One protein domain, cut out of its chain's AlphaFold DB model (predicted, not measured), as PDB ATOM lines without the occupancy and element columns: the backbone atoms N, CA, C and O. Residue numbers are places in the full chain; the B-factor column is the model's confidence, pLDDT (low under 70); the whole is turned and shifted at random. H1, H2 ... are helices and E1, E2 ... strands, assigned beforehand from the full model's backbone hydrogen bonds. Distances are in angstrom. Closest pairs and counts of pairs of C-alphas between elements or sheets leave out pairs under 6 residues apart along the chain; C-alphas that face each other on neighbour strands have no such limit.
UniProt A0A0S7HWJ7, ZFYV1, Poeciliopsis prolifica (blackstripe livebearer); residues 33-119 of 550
ATOM      1  N   GLU A  33     203.742 192.268 198.087       87.69
ATOM      2  CA  GLU A  33     204.169 191.724 199.376       87.69
ATOM      3  C   GLU A  33     203.134 190.683 199.809       87.69
ATOM      4  O   GLU A  33     201.950 191.001 199.930       87.69
ATOM      5  N   CYS A  34     203.567 189.438 200.007       82.62
ATOM      6  CA  CYS A  34     202.698 188.360 200.476       82.62
ATOM      7  C   CYS A  34     202.880 188.168 201.985       82.62
ATOM      8  O   CYS A  34     204.013 187.991 202.443       82.62
ATOM      9  N   ASP A  35     201.783 188.191 202.750       74.00
ATOM     10  CA  ASP A  35     201.836 188.131 204.219       74.00
ATOM     11  C   ASP A  35     202.307 186.748 204.701       74.00
ATOM     12  O   ASP A  35     203.241 186.619 205.503       74.00
ATOM     13  N   GLU A  36     201.739 185.690 204.123       76.69
ATOM     14  CA  GLU A  36     202.015 184.306 204.498       76.69
ATOM     15  C   GLU A  36     203.370 183.819 203.982       76.69
ATOM     16  O   GLU A  36     204.103 183.161 204.724       76.69
ATOM     17  N   CYS A  37     203.764 184.190 202.758       79.12
ATOM     18  CA  CYS A  37     205.130 183.930 202.288       79.12
ATOM     19  C   CYS A  37     206.152 184.783 203.053       79.12
ATOM     20  O   CYS A  37     207.294 184.364 203.238       79.12
ATOM     21  N   GLY A  38     205.749 185.960 203.544       76.75
ATOM     22  CA  GLY A  38     206.643 186.895 204.221       76.75
ATOM     23  C   GLY A  38     207.724 187.453 203.314       76.75
ATOM     24  O   GLY A  38     208.848 187.645 203.776       76.75
ATOM     25  N   SER A  39     207.411 187.636 202.033       83.75
ATOM     26  CA  SER A  39     208.382 187.997 201.011       83.75
ATOM     27  C   SER A  39     207.829 189.030 200.041       83.75
ATOM     28  O   SER A  39     206.635 189.067 199.727       83.75
ATOM     29  N   LEU A  40     208.734 189.877 199.556       87.19
ATOM     30  CA  LEU A  40     208.497 190.787 198.443       87.19
ATOM     31  C   LEU A  40     208.668 190.019 197.127       87.19
ATOM     32  O   LEU A  40     209.668 189.332 196.927       87.19
ATOM     33  N   GLN A  41     207.707 190.130 196.219       89.69
ATOM     34  CA  GLN A  41     207.598 189.290 195.029       89.69
ATOM     35  C   GLN A  41     207.417 190.155 193.783       89.69
ATOM     36  O   GLN A  41     206.593 191.071 193.757       89.69
ATOM     37  N   CYS A  42     208.175 189.872 192.723       89.88
ATOM     38  CA  CYS A  42     207.883 190.430 191.404       89.88
ATOM     39  C   CYS A  42     206.634 189.764 190.813       89.88
ATOM     40  O   CYS A  42     206.264 188.660 191.217       89.88
ATOM     41  N   ALA A  43     206.025 190.392 189.804       87.00
ATOM     42  CA  ALA A  43     204.814 189.877 189.157       87.00
ATOM     43  C   ALA A  43     204.952 188.426 188.651       87.00
ATOM     44  O   ALA A  43     203.998 187.658 188.676       87.00
ATOM     45  N   ARG A  44     206.157 188.021 188.232       88.12
ATOM     46  CA  ARG A  44     206.424 186.652 187.761       88.12
ATOM     47  C   ARG A  44     206.525 185.643 188.904       88.12
ATOM     48  O   ARG A  44     206.015 184.535 188.777       88.12
ATOM     49  N   CYS A  45     207.199 186.001 189.999       85.69
ATOM     50  CA  CYS A  45     207.322 185.109 191.153       85.69
ATOM     51  C   CYS A  45     205.987 184.967 191.885       85.69
ATOM     52  O   CYS A  45     205.662 183.861 192.300       85.69
ATOM     53  N   GLU A  46     205.209 186.047 191.992       88.25
ATOM     54  CA  GLU A  46     203.862 186.012 192.567       88.25
ATOM     55  C   GLU A  46     202.980 185.010 191.816       88.25
ATOM     56  O   GLU A  46     202.501 184.053 192.426       88.25
ATOM     57  N   LEU A  47     202.870 185.142 190.494       86.88
ATOM     58  CA  LEU A  47     202.007 184.287 189.683       86.88
ATOM     59  C   LEU A  47     202.387 182.803 189.778       86.88
ATOM     60  O   LEU A  47     201.530 181.942 189.979       86.88
ATOM     61  N   GLU A  48     203.675 182.490 189.640       85.88
ATOM     62  CA  GLU A  48     204.151 181.106 189.584       85.88
ATOM     63  C   GLU A  48     204.154 180.415 190.957       85.88
ATOM     64  O   GLU A  48     203.828 179.228 191.052       85.88
ATOM     65  N   LEU A  49     204.447 181.142 192.043       84.88
ATOM     66  CA  LEU A  49     204.338 180.599 193.401       84.88
ATOM     67  C   LEU A  49     202.871 180.343 193.775       84.88
ATOM     68  O   LEU A  49     202.536 179.268 194.279       84.88
ATOM     69  N   HIS A  50     201.976 181.283 193.468       84.69
ATOM     70  CA  HIS A  50     200.563 181.216 193.863       84.69
ATOM     71  C   HIS A  50     199.703 180.391 192.898       84.69
ATOM     72  O   HIS A  50     198.510 180.198 193.124       84.69
ATOM     73  N   ARG A  51     200.302 179.818 191.852       86.00
ATOM     74  CA  ARG A  51     199.659 178.790 191.026       86.00
ATOM     75  C   ARG A  51     199.499 177.458 191.767       86.00
ATOM     76  O   ARG A  51     198.641 176.656 191.407       86.00
ATOM     77  N   GLN A  52     200.313 177.211 192.794       78.75
ATOM     78  CA  GLN A  52     200.255 175.989 193.597       78.75
ATOM     79  C   GLN A  52     199.044 176.021 194.540       78.75
ATOM     80  O   GLN A  52     198.842 177.009 195.242       78.75
ATOM     81  N   GLU A  53     198.277 174.926 194.624       69.19
ATOM     82  CA  GLU A  53     197.039 174.851 195.432       69.19
ATOM     83  C   GLU A  53     197.229 175.306 196.882       69.19
ATOM     84  O   GLU A  53     196.397 176.031 197.419       69.19
ATOM     85  N   ARG A  54     198.367 174.950 197.484       75.06
ATOM     86  CA  ARG A  54     198.720 175.312 198.862       75.06
ATOM     87  C   ARG A  54     198.898 176.812 199.112       75.06
ATOM     88  O   ARG A  54     198.728 177.239 200.242       75.06
ATOM     89  N   MET A  55     199.282 177.585 198.096       73.81
ATOM     90  CA  MET A  55     199.641 179.004 198.240       73.81
ATOM     91  C   MET A  55     198.681 179.922 197.481       73.81
ATOM     92  O   MET A  55     198.728 181.128 197.654       73.81
ATOM     93  N   ARG A  56     197.752 179.380 196.686       76.06
ATOM     94  CA  ARG A  56     196.821 180.149 195.841       76.06
ATOM     95  C   ARG A  56     196.028 181.224 196.587       76.06
ATOM     96  O   ARG A  56     195.745 182.285 196.025       76.06
ATOM     97  N   ASN A  57     195.710 180.954 197.849       73.38
ATOM     98  CA  ASN A  57     194.831 181.777 198.674       73.38
ATOM     99  C   ASN A  57     195.568 182.690 199.657       73.38
ATOM    100  O   ASN A  57     194.902 183.252 200.517       73.38
ATOM    101  N   HIS A  58     196.892 182.830 199.545       79.38
ATOM    102  CA  HIS A  58     197.628 183.790 200.363       79.38
ATOM    103  C   HIS A  58     197.171 185.227 200.092       79.38
ATOM    104  O   HIS A  58     196.925 185.583 198.932       79.38
ATOM    105  N   ASP A  59     197.120 186.047 201.135       70.56
ATOM    106  CA  ASP A  59     196.815 187.467 201.057       70.56
ATOM    107  C   ASP A  59     198.041 188.260 200.578       70.56
ATOM    108  O   ASP A  59     199.183 188.105 201.035       70.56
ATOM    109  N   ARG A  60     197.812 189.101 199.563       83.00
ATOM    110  CA  ARG A  60     198.871 189.787 198.815       83.00
ATOM    111  C   ARG A  60     198.512 191.246 198.646       83.00
ATOM    112  O   ARG A  60     197.453 191.578 198.121       83.00
ATOM    113  N   VAL A  61     199.429 192.114 199.047       81.00
ATOM    114  CA  VAL A  61     199.278 193.562 198.917       81.00
ATOM    115  C   VAL A  61     200.153 194.041 197.771       81.00
ATOM    116  O   VAL A  61     201.321 193.670 197.673       81.00
ATOM    117  N   ARG A  62     199.600 194.875 196.888       81.44
ATOM    118  CA  ARG A  62     200.374 195.502 195.814       81.44
ATOM    119  C   ARG A  62     201.278 196.589 196.394       81.44
ATOM    120  O   ARG A  62     200.822 197.439 197.152       81.44
ATOM    121  N   ILE A  63     202.548 196.567 196.011       82.56
ATOM    122  CA  ILE A  63     203.538 197.557 196.431       82.56
ATOM    123  C   ILE A  63     203.280 198.856 195.665       82.56
ATOM    124  O   ILE A  63     203.271 198.875 194.434       82.56
ATOM    125  N   THR A  64     203.073 199.944 196.401       76.38
ATOM    126  CA  THR A  64     202.885 201.300 195.867       76.38
ATOM    127  C   THR A  64     204.008 202.235 196.325       76.38
ATOM    128  O   THR A  64     204.850 201.878 197.156       76.38
ATOM    129  N   ALA A  65     204.063 203.447 195.767       69.88
ATOM    130  CA  ALA A  65     205.045 204.447 196.175       69.88
ATOM    131  C   ALA A  65     204.897 204.770 197.677       69.88
ATOM    132  O   ALA A  65     203.830 205.166 198.135       69.88
ATOM    133  N   GLY A  66     205.977 204.589 198.444       70.25
ATOM    134  CA  GLY A  66     205.970 204.764 199.903       70.25
ATOM    135  C   GLY A  66     205.624 203.506 200.709       70.25
ATOM    136  O   GLY A  66     205.520 203.595 201.932       70.25
ATOM    137  N   HIS A  67     205.484 202.341 200.067       79.31
ATOM    138  CA  HIS A  67     205.263 201.064 200.751       79.31
ATOM    139  C   HIS A  67     206.394 200.730 201.731       79.31
ATOM    140  O   HIS A  67     207.575 200.740 201.375       79.31
ATOM    141  N   VAL A  68     206.025 200.387 202.966       84.69
ATOM    142  CA  VAL A  68     206.972 199.998 204.016       84.69
ATOM    143  C   VAL A  68     206.876 198.488 204.234       84.69
ATOM    144  O   VAL A  68     205.851 198.031 204.735       84.69
ATOM    145  N   PRO A  69     207.907 197.693 203.905       84.12
ATOM    146  CA  PRO A  69     207.845 196.238 204.020       84.12
ATOM    147  C   PRO A  69     207.857 195.754 205.479       84.12
ATOM    148  O   PRO A  69     208.223 196.493 206.403       84.12
ATOM    149  N   PHE A  70     207.480 194.499 205.705       85.81
ATOM    150  CA  PHE A  70     207.650 193.838 206.997       85.81
ATOM    151  C   PHE A  70     209.129 193.624 207.357       85.81
ATOM    152  O   PHE A  70     210.029 193.630 206.519       85.81
ATOM    153  N   CYS A  71     209.395 193.457 208.653       85.12
ATOM    154  CA  CYS A  71     210.712 193.110 209.165       85.12
ATOM    155  C   CYS A  71     211.058 191.647 208.844       85.12
ATOM    156  O   CYS A  71     210.420 190.730 209.366       85.12
ATOM    157  N   ASP A  72     212.139 191.434 208.091       81.69
ATOM    158  CA  ASP A  72     212.597 190.101 207.663       81.69
ATOM    159  C   ASP A  72     213.105 189.248 208.848       81.69
ATOM    160  O   ASP A  72     213.139 188.020 208.794       81.69
ATOM    161  N   ALA A  73     213.533 189.894 209.939       78.94
ATOM    162  CA  ALA A  73     214.164 189.241 211.090       78.94
ATOM    163  C   ALA A  73     213.197 188.923 212.247       78.94
ATOM    164  O   ALA A  73     213.602 188.298 213.233       78.94
ATOM    165  N   CYS A  74     211.931 189.340 212.150       78.62
ATOM    166  CA  CYS A  74     210.906 189.005 213.133       78.62
ATOM    167  C   CYS A  74     210.524 187.520 212.996       78.62
ATOM    168  O   CYS A  74     209.649 187.159 212.211       78.62
ATOM    169  N   LYS A  75     211.182 186.654 213.776       61.91
ATOM    170  CA  LYS A  75     210.723 185.279 214.008       61.91
ATOM    171  C   LYS A  75     209.585 185.331 215.021       61.91
ATOM    172  O   LYS A  75     209.770 185.911 216.087       61.91
ATOM    173  N   GLY A  76     208.425 184.780 214.676       54.34
ATOM    174  CA  GLY A  76     207.209 184.801 215.495       54.34
ATOM    175  C   GLY A  76     207.273 183.943 216.763       54.34
ATOM    176  O   GLY A  76     206.332 183.203 217.024       54.34
ATOM    177  N   ASP A  77     208.355 184.028 217.539       39.72
ATOM    178  CA  ASP A  77     208.518 183.287 218.787       39.72
ATOM    179  C   ASP A  77     208.112 184.126 220.011       39.72
ATOM    180  O   ASP A  77     208.746 185.111 220.385       39.72
ATOM    181  N   ASN A  78     207.039 183.646 220.645       39.09
ATOM    182  CA  ASN A  78     206.734 183.646 222.079       39.09
ATOM    183  C   ASN A  78     206.534 184.947 222.883       39.09
ATOM    184  O   ASN A  78     206.461 184.884 224.110       39.09
ATOM    185  N   SER A  79     206.305 186.100 222.256       38.00
ATOM    186  CA  SER A  79     205.697 187.240 222.966       38.00
ATOM    187  C   SER A  79     204.846 188.105 222.036       38.00
ATOM    188  O   SER A  79     205.379 188.976 221.364       38.00
ATOM    189  N   CYS A  80     203.539 187.828 221.977       35.34
ATOM    190  CA  CYS A  80     202.413 188.712 221.609       35.34
ATOM    191  C   CYS A  80     202.640 189.928 220.666       35.34
ATOM    192  O   CYS A  80     202.025 190.974 220.849       35.34
ATOM    193  N   ALA A  81     203.483 189.821 219.638       43.28
ATOM    194  CA  ALA A  81     203.664 190.846 218.616       43.28
ATOM    195  C   ALA A  81     203.955 190.158 217.277       43.28
ATOM    196  O   ALA A  81     204.939 189.432 217.143       43.28
ATOM    197  N   GLY A  82     203.064 190.340 216.300       57.34
ATOM    198  CA  GLY A  82     203.259 189.858 214.931       57.34
ATOM    199  C   GLY A  82     204.474 190.498 214.246       57.34
ATOM    200  O   GLY A  82     205.202 191.295 214.841       57.34
ATOM    201  N   ARG A  83     204.707 190.161 212.971       68.62
ATOM    202  CA  ARG A  83     205.754 190.802 212.161       68.62
ATOM    203  C   ARG A  83     205.542 192.319 212.158       68.62
ATOM    204  O   ARG A  83     204.531 192.818 211.679       68.62
ATOM    205  N   LEU A  84     206.503 193.054 212.710       78.94
ATOM    206  CA  LEU A  84     206.469 194.514 212.735       78.94
ATOM    207  C   LEU A  84     206.876 195.073 211.369       78.94
ATOM    208  O   LEU A  84     207.711 194.482 210.679       78.94
ATOM    209  N   ARG A  85     206.340 196.240 211.001       83.81
ATOM    210  CA  ARG A  85     206.808 196.997 209.831       83.81
ATOM    211  C   ARG A  85     208.257 197.445 210.039       83.81
ATOM    212  O   ARG A  85     208.682 197.754 211.159       83.81
ATOM    213  N   ALA A  86     209.036 197.433 208.965       84.81
ATOM    214  CA  ALA A  86     210.417 197.869 209.003       84.81
ATOM    215  C   ALA A  86     210.505 199.388 209.182       84.81
ATOM    216  O   ALA A  86     209.726 200.146 208.622       84.81
ATOM    217  N   VAL A  87     211.486 199.836 209.959       85.00
ATOM    218  CA  VAL A  87     211.797 201.264 210.133       85.00
ATOM    219  C   VAL A  87     213.030 201.632 209.314       85.00
ATOM    220  O   VAL A  87     213.174 202.767 208.870       85.00
ATOM    221  N   VAL A  88     213.918 200.664 209.080       84.31
ATOM    222  CA  VAL A  88     215.144 200.856 208.308       84.31
ATOM    223  C   VAL A  88     215.383 199.689 207.353       84.31
ATOM    224  O   VAL A  88     215.106 198.532 207.679       84.31
ATOM    225  N   ARG A  89     215.976 199.986 206.198       87.00
ATOM    226  CA  ARG A  89     216.579 198.998 205.300       87.00
ATOM    227  C   ARG A  89     218.089 199.014 205.459       87.00
ATOM    228  O   ARG A  89     218.729 200.056 205.322       87.00
ATOM    229  N   CYS A  90     218.672 197.852 205.720       84.44
ATOM    230  CA  CYS A  90     220.117 197.686 205.751       84.44
ATOM    231  C   CYS A  90     220.636 197.389 204.346       84.44
ATOM    232  O   CYS A  90     220.388 196.311 203.814       84.44
ATOM    233  N   GLN A  91     221.398 198.314 203.760       81.62
ATOM    234  CA  GLN A  91     221.933 198.154 202.402       81.62
ATOM    235  C   GLN A  91     223.039 197.091 202.332       81.62
ATOM    236  O   GLN A  91     223.182 196.412 201.319       81.62
ATOM    237  N   GLY A  92     223.789 196.891 203.425       79.38
ATOM    238  CA  GLY A  92     224.825 195.855 203.500       79.38
ATOM    239  C   GLY A  92     224.254 194.436 203.561       79.38
ATOM    240  O   GLY A  92     224.753 193.534 202.897       79.38
ATOM    241  N   CYS A  93     223.182 194.237 204.333       80.44
ATOM    242  CA  CYS A  93     222.524 192.935 204.468       80.44
ATOM    243  C   CYS A  93     221.376 192.718 203.472       80.44
ATOM    244  O   CYS A  93     220.898 191.597 203.363       80.44
ATOM    245  N   LYS A  94     220.923 193.768 202.774       80.06
ATOM    246  CA  LYS A  94     219.737 193.780 201.900       80.06
ATOM    247  C   LYS A  94     218.431 193.343 202.590       80.06
ATOM    248  O   LYS A  94     217.525 192.853 201.922       80.06
ATOM    249  N   ILE A  95     218.324 193.573 203.901       82.31
ATOM    250  CA  ILE A  95     217.161 193.205 204.727       82.31
ATOM    251  C   ILE A  95     216.462 194.425 205.333       82.31
ATOM    252  O   ILE A  95     217.085 195.463 205.582       82.31
ATOM    253  N   ASN A  96     215.178 194.257 205.619       86.56
ATOM    254  CA  ASN A  96     214.277 195.212 206.246       86.56
ATOM    255  C   ASN A  96     214.152 194.900 207.745       86.56
ATOM    256  O   ASN A  96     213.952 193.749 208.136       86.56
ATOM    257  N   LEU A  97     214.295 195.912 208.605       84.50
ATOM    258  CA  LEU A  97     214.366 195.726 210.057       84.50
ATOM    259  C   LEU A  97     213.450 196.697 210.800       84.50
ATOM    260  O   LEU A  97     213.477 197.906 210.560       84.50
ATOM    261  N   CYS A  98     212.680 196.179 211.758       87.38
ATOM    262  CA  CYS A  98     212.026 196.999 212.778       87.38
ATOM    263  C   CYS A  98     213.056 197.532 213.789       87.38
ATOM    264  O   CYS A  98     214.196 197.059 213.841       87.38
ATOM    265  N   LEU A  99     212.645 198.482 214.631       83.06
ATOM    266  CA  LEU A  99     213.522 199.125 215.613       83.06
ATOM    267  C   LEU A  99     214.206 198.116 216.560       83.06
ATOM    268  O   LEU A  99     215.400 198.230 216.845       83.06
ATOM    269  N   ASP A 100     213.474 197.094 217.004       83.31
ATOM    270  CA  ASP A 100     213.998 196.087 217.932       83.31
ATOM    271  C   ASP A 100     214.966 195.123 217.246       83.31
ATOM    272  O   ASP A 100     216.039 194.817 217.773       83.31
ATOM    273  N   CYS A 101     214.629 194.683 216.030       83.94
ATOM    274  CA  CYS A 101     215.502 193.822 215.241       83.94
ATOM    275  C   CYS A 101     216.766 194.560 214.802       83.94
ATOM    276  O   CYS A 101     217.844 193.965 214.815       83.94
ATOM    277  N   GLN A 102     216.678 195.854 214.491       85.19
ATOM    278  CA  GLN A 102     217.834 196.707 214.236       85.19
ATOM    279  C   GLN A 102     218.756 196.747 215.461       85.19
ATOM    280  O   GLN A 102     219.936 196.429 215.334       85.19
ATOM    281  N   LYS A 103     218.241 197.064 216.657       81.81
ATOM    282  CA  LYS A 103     219.055 197.105 217.889       81.81
ATOM    283  C   LYS A 103     219.719 195.758 218.183       81.81
ATOM    284  O   LYS A 103     220.908 195.711 218.489       81.81
ATOM    285  N   ARG A 104     218.976 194.658 218.022       81.62
ATOM    286  CA  ARG A 104     219.459 193.295 218.285       81.62
ATOM    287  C   ARG A 104     220.532 192.837 217.296       81.62
ATOM    288  O   ARG A 104     221.512 192.221 217.696       81.62
ATOM    289  N   THR A 105     220.350 193.112 216.004       77.81
ATOM    290  CA  THR A 105     221.205 192.552 214.939       77.81
ATOM    291  C   THR A 105     222.298 193.505 214.459       77.81
ATOM    292  O   THR A 105     223.311 193.044 213.935       77.81
ATOM    293  N   HIS A 106     222.124 194.813 214.657       79.81
ATOM    294  CA  HIS A 106     223.033 195.873 214.208       79.81
ATOM    295  C   HIS A 106     223.597 196.721 215.368       79.81
ATOM    296  O   HIS A 106     224.254 197.730 215.126       79.81
ATOM    297  N   GLY A 107     223.409 196.292 216.625       67.00
ATOM    298  CA  GLY A 107     224.051 196.894 217.804       67.00
ATOM    299  C   GLY A 107     225.525 196.500 218.007       67.00
ATOM    300  O   GLY A 107     226.262 197.207 218.690       67.00
ATOM    301  N   GLY A 108     225.979 195.397 217.398       70.00
ATOM    302  CA  GLY A 108     227.354 194.892 217.513       70.00
ATOM    303  C   GLY A 108     228.364 195.584 216.583       70.00
ATOM    304  O   GLY A 108     228.018 196.037 215.491       70.00
ATOM    305  N   VAL A 109     229.640 195.605 216.990       59.84
ATOM    306  CA  VAL A 109     230.750 196.353 216.352       59.84
ATOM    307  C   VAL A 109     230.899 196.078 214.843       59.84
ATOM    308  O   VAL A 109     231.174 197.002 214.079       59.84
ATOM    309  N   ASN A 110     230.643 194.845 214.392       67.62
ATOM    310  CA  ASN A 110     230.826 194.443 212.990       67.62
ATOM    311  C   ASN A 110     229.711 194.929 212.047       67.62
ATOM    312  O   ASN A 110     229.984 195.239 210.894       67.62
ATOM    313  N   LYS A 111     228.462 195.020 212.526       68.75
ATOM    314  CA  LYS A 111     227.286 195.370 211.699       68.75
ATOM    315  C   LYS A 111     226.840 196.824 211.858       68.75
ATOM    316  O   LYS A 111     226.063 197.316 211.047       68.75
ATOM    317  N   ARG A 112     227.385 197.545 212.844       70.44
ATOM    318  CA  ARG A 112     227.131 198.979 213.065       70.44
ATOM    319  C   ARG A 112     227.617 199.870 211.911       70.44
ATOM    320  O   ARG A 112     227.156 200.996 211.783       70.44
ATOM    321  N   LYS A 113     228.536 199.369 211.075       73.06
ATOM    322  CA  LYS A 113     229.066 200.067 209.889       73.06
ATOM    323  C   LYS A 113     228.179 199.941 208.644       73.06
ATOM    324  O   LYS A 113     228.471 200.586 207.643       73.06
ATOM    325  N   HIS A 114     227.142 199.099 208.659       81.88
ATOM    326  CA  HIS A 114     226.277 198.949 207.490       81.88
ATOM    327  C   HIS A 114     225.436 200.219 207.269       81.88
ATOM    328  O   HIS A 114     224.849 200.718 208.231       81.88
ATOM    329  N   PRO A 115     225.329 200.728 206.027       82.25
ATOM    330  CA  PRO A 115     224.470 201.866 205.736       82.25
ATOM    331  C   PRO A 115     223.000 201.479 205.929       82.25
ATOM    332  O   PRO A 115     222.511 200.521 205.322       82.25
ATOM    333  N   LEU A 116     222.311 202.226 206.793       84.38
ATOM    334  CA  LEU A 116     220.888 202.074 207.079       84.38
ATOM    335  C   LEU A 116     220.121 203.221 206.420       84.38
ATOM    336  O   LEU A 116     220.413 204.388 206.675       84.38
ATOM    337  N   THR A 117     219.133 202.889 205.595       84.50
ATOM    338  CA  THR A 117     218.217 203.860 204.990       84.50
ATOM    339  C   THR A 117     216.900 203.832 205.766       84.50
ATOM    340  O   THR A 117     216.273 202.771 205.805       84.50
ATOM    341  N   PRO A 118     216.479 204.929 206.418       81.06
ATOM    342  CA  PRO A 118     215.198 204.970 207.111       81.06
ATOM    343  C   PRO A 118     214.039 205.000 206.112       81.06
ATOM    344  O   PRO A 118     214.119 205.672 205.083       81.06
ATOM    345  N   TYR A 119     212.960 204.291 206.432       81.88
ATOM    346  CA  TYR A 119     211.684 204.456 205.745       81.88
ATOM    347  C   TYR A 119     210.963 205.695 206.299       81.88
ATOM    348  O   TYR A 119     211.013 205.936 207.510       81.88
TER     349      TYR A 119
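What this domain is: This is residues 33 to 119 of the 550 residues of the protein "ZFYV1" of Poeciliopsis prolifica (blackstripe livebearer) (UniProt A0A0S7HWJ7). With little regular structure, two small lobes are joined by a long link: a three-stranded sheet with H2 over one face, and H1 with E1 and E2; residues 76 to 81 stick out. The 87 printed residues, 31 in named elements, run E1, H1, E2, E3, E4, H2, E5, class mixed. The sheet, E4, E3, E5, is antiparallel. The whole is only just loose, close to compact, radius of gyration of the C-alphas 14.6 A, spans 45 by 31 by 21 A.

Where its parts are: E3 is residues 88 to 90, E4 95 to 97, E5 116 to 118, ending at C-alpha (215.198, 204.970, 207.111). H2, 99 to 106, spans 10.1 A; H1, 43 to 50, 10.7 A. E1, 39 to 41, begins at C-alpha (208.382, 187.997, 201.011); E2 is 60 to 62.

How they stand to each other: E3 and E4 form an antiparallel hairpin, N 90 to O 95 2.9 A, within hydrogen-bond range. E3 and E5 are antiparallel, N 89 to O 117 2.8 A, also within range. H2 is on the sheet, height 8.5 A; its closest C-alphas to E3 are Leu 99 and Val 88, 7.7 A. E4, H2, E5 make a split strand-helix-strand unit, E3 between the strands, crossover right-handed. E1 and E2, near each other with 6 pairs of C-alphas within 10 A, pair with no named strand. H1 and H2 are apart; in both, every O i to N i+4 pair is within range.

The domain as a whole: C-alphas 53 and 109 are farthest apart, 45.1 A. The printed part has no cut; E2 to E3 is a long link, 25 residues. Fifteen residues have pLDDT under 70, among them 75 to 83.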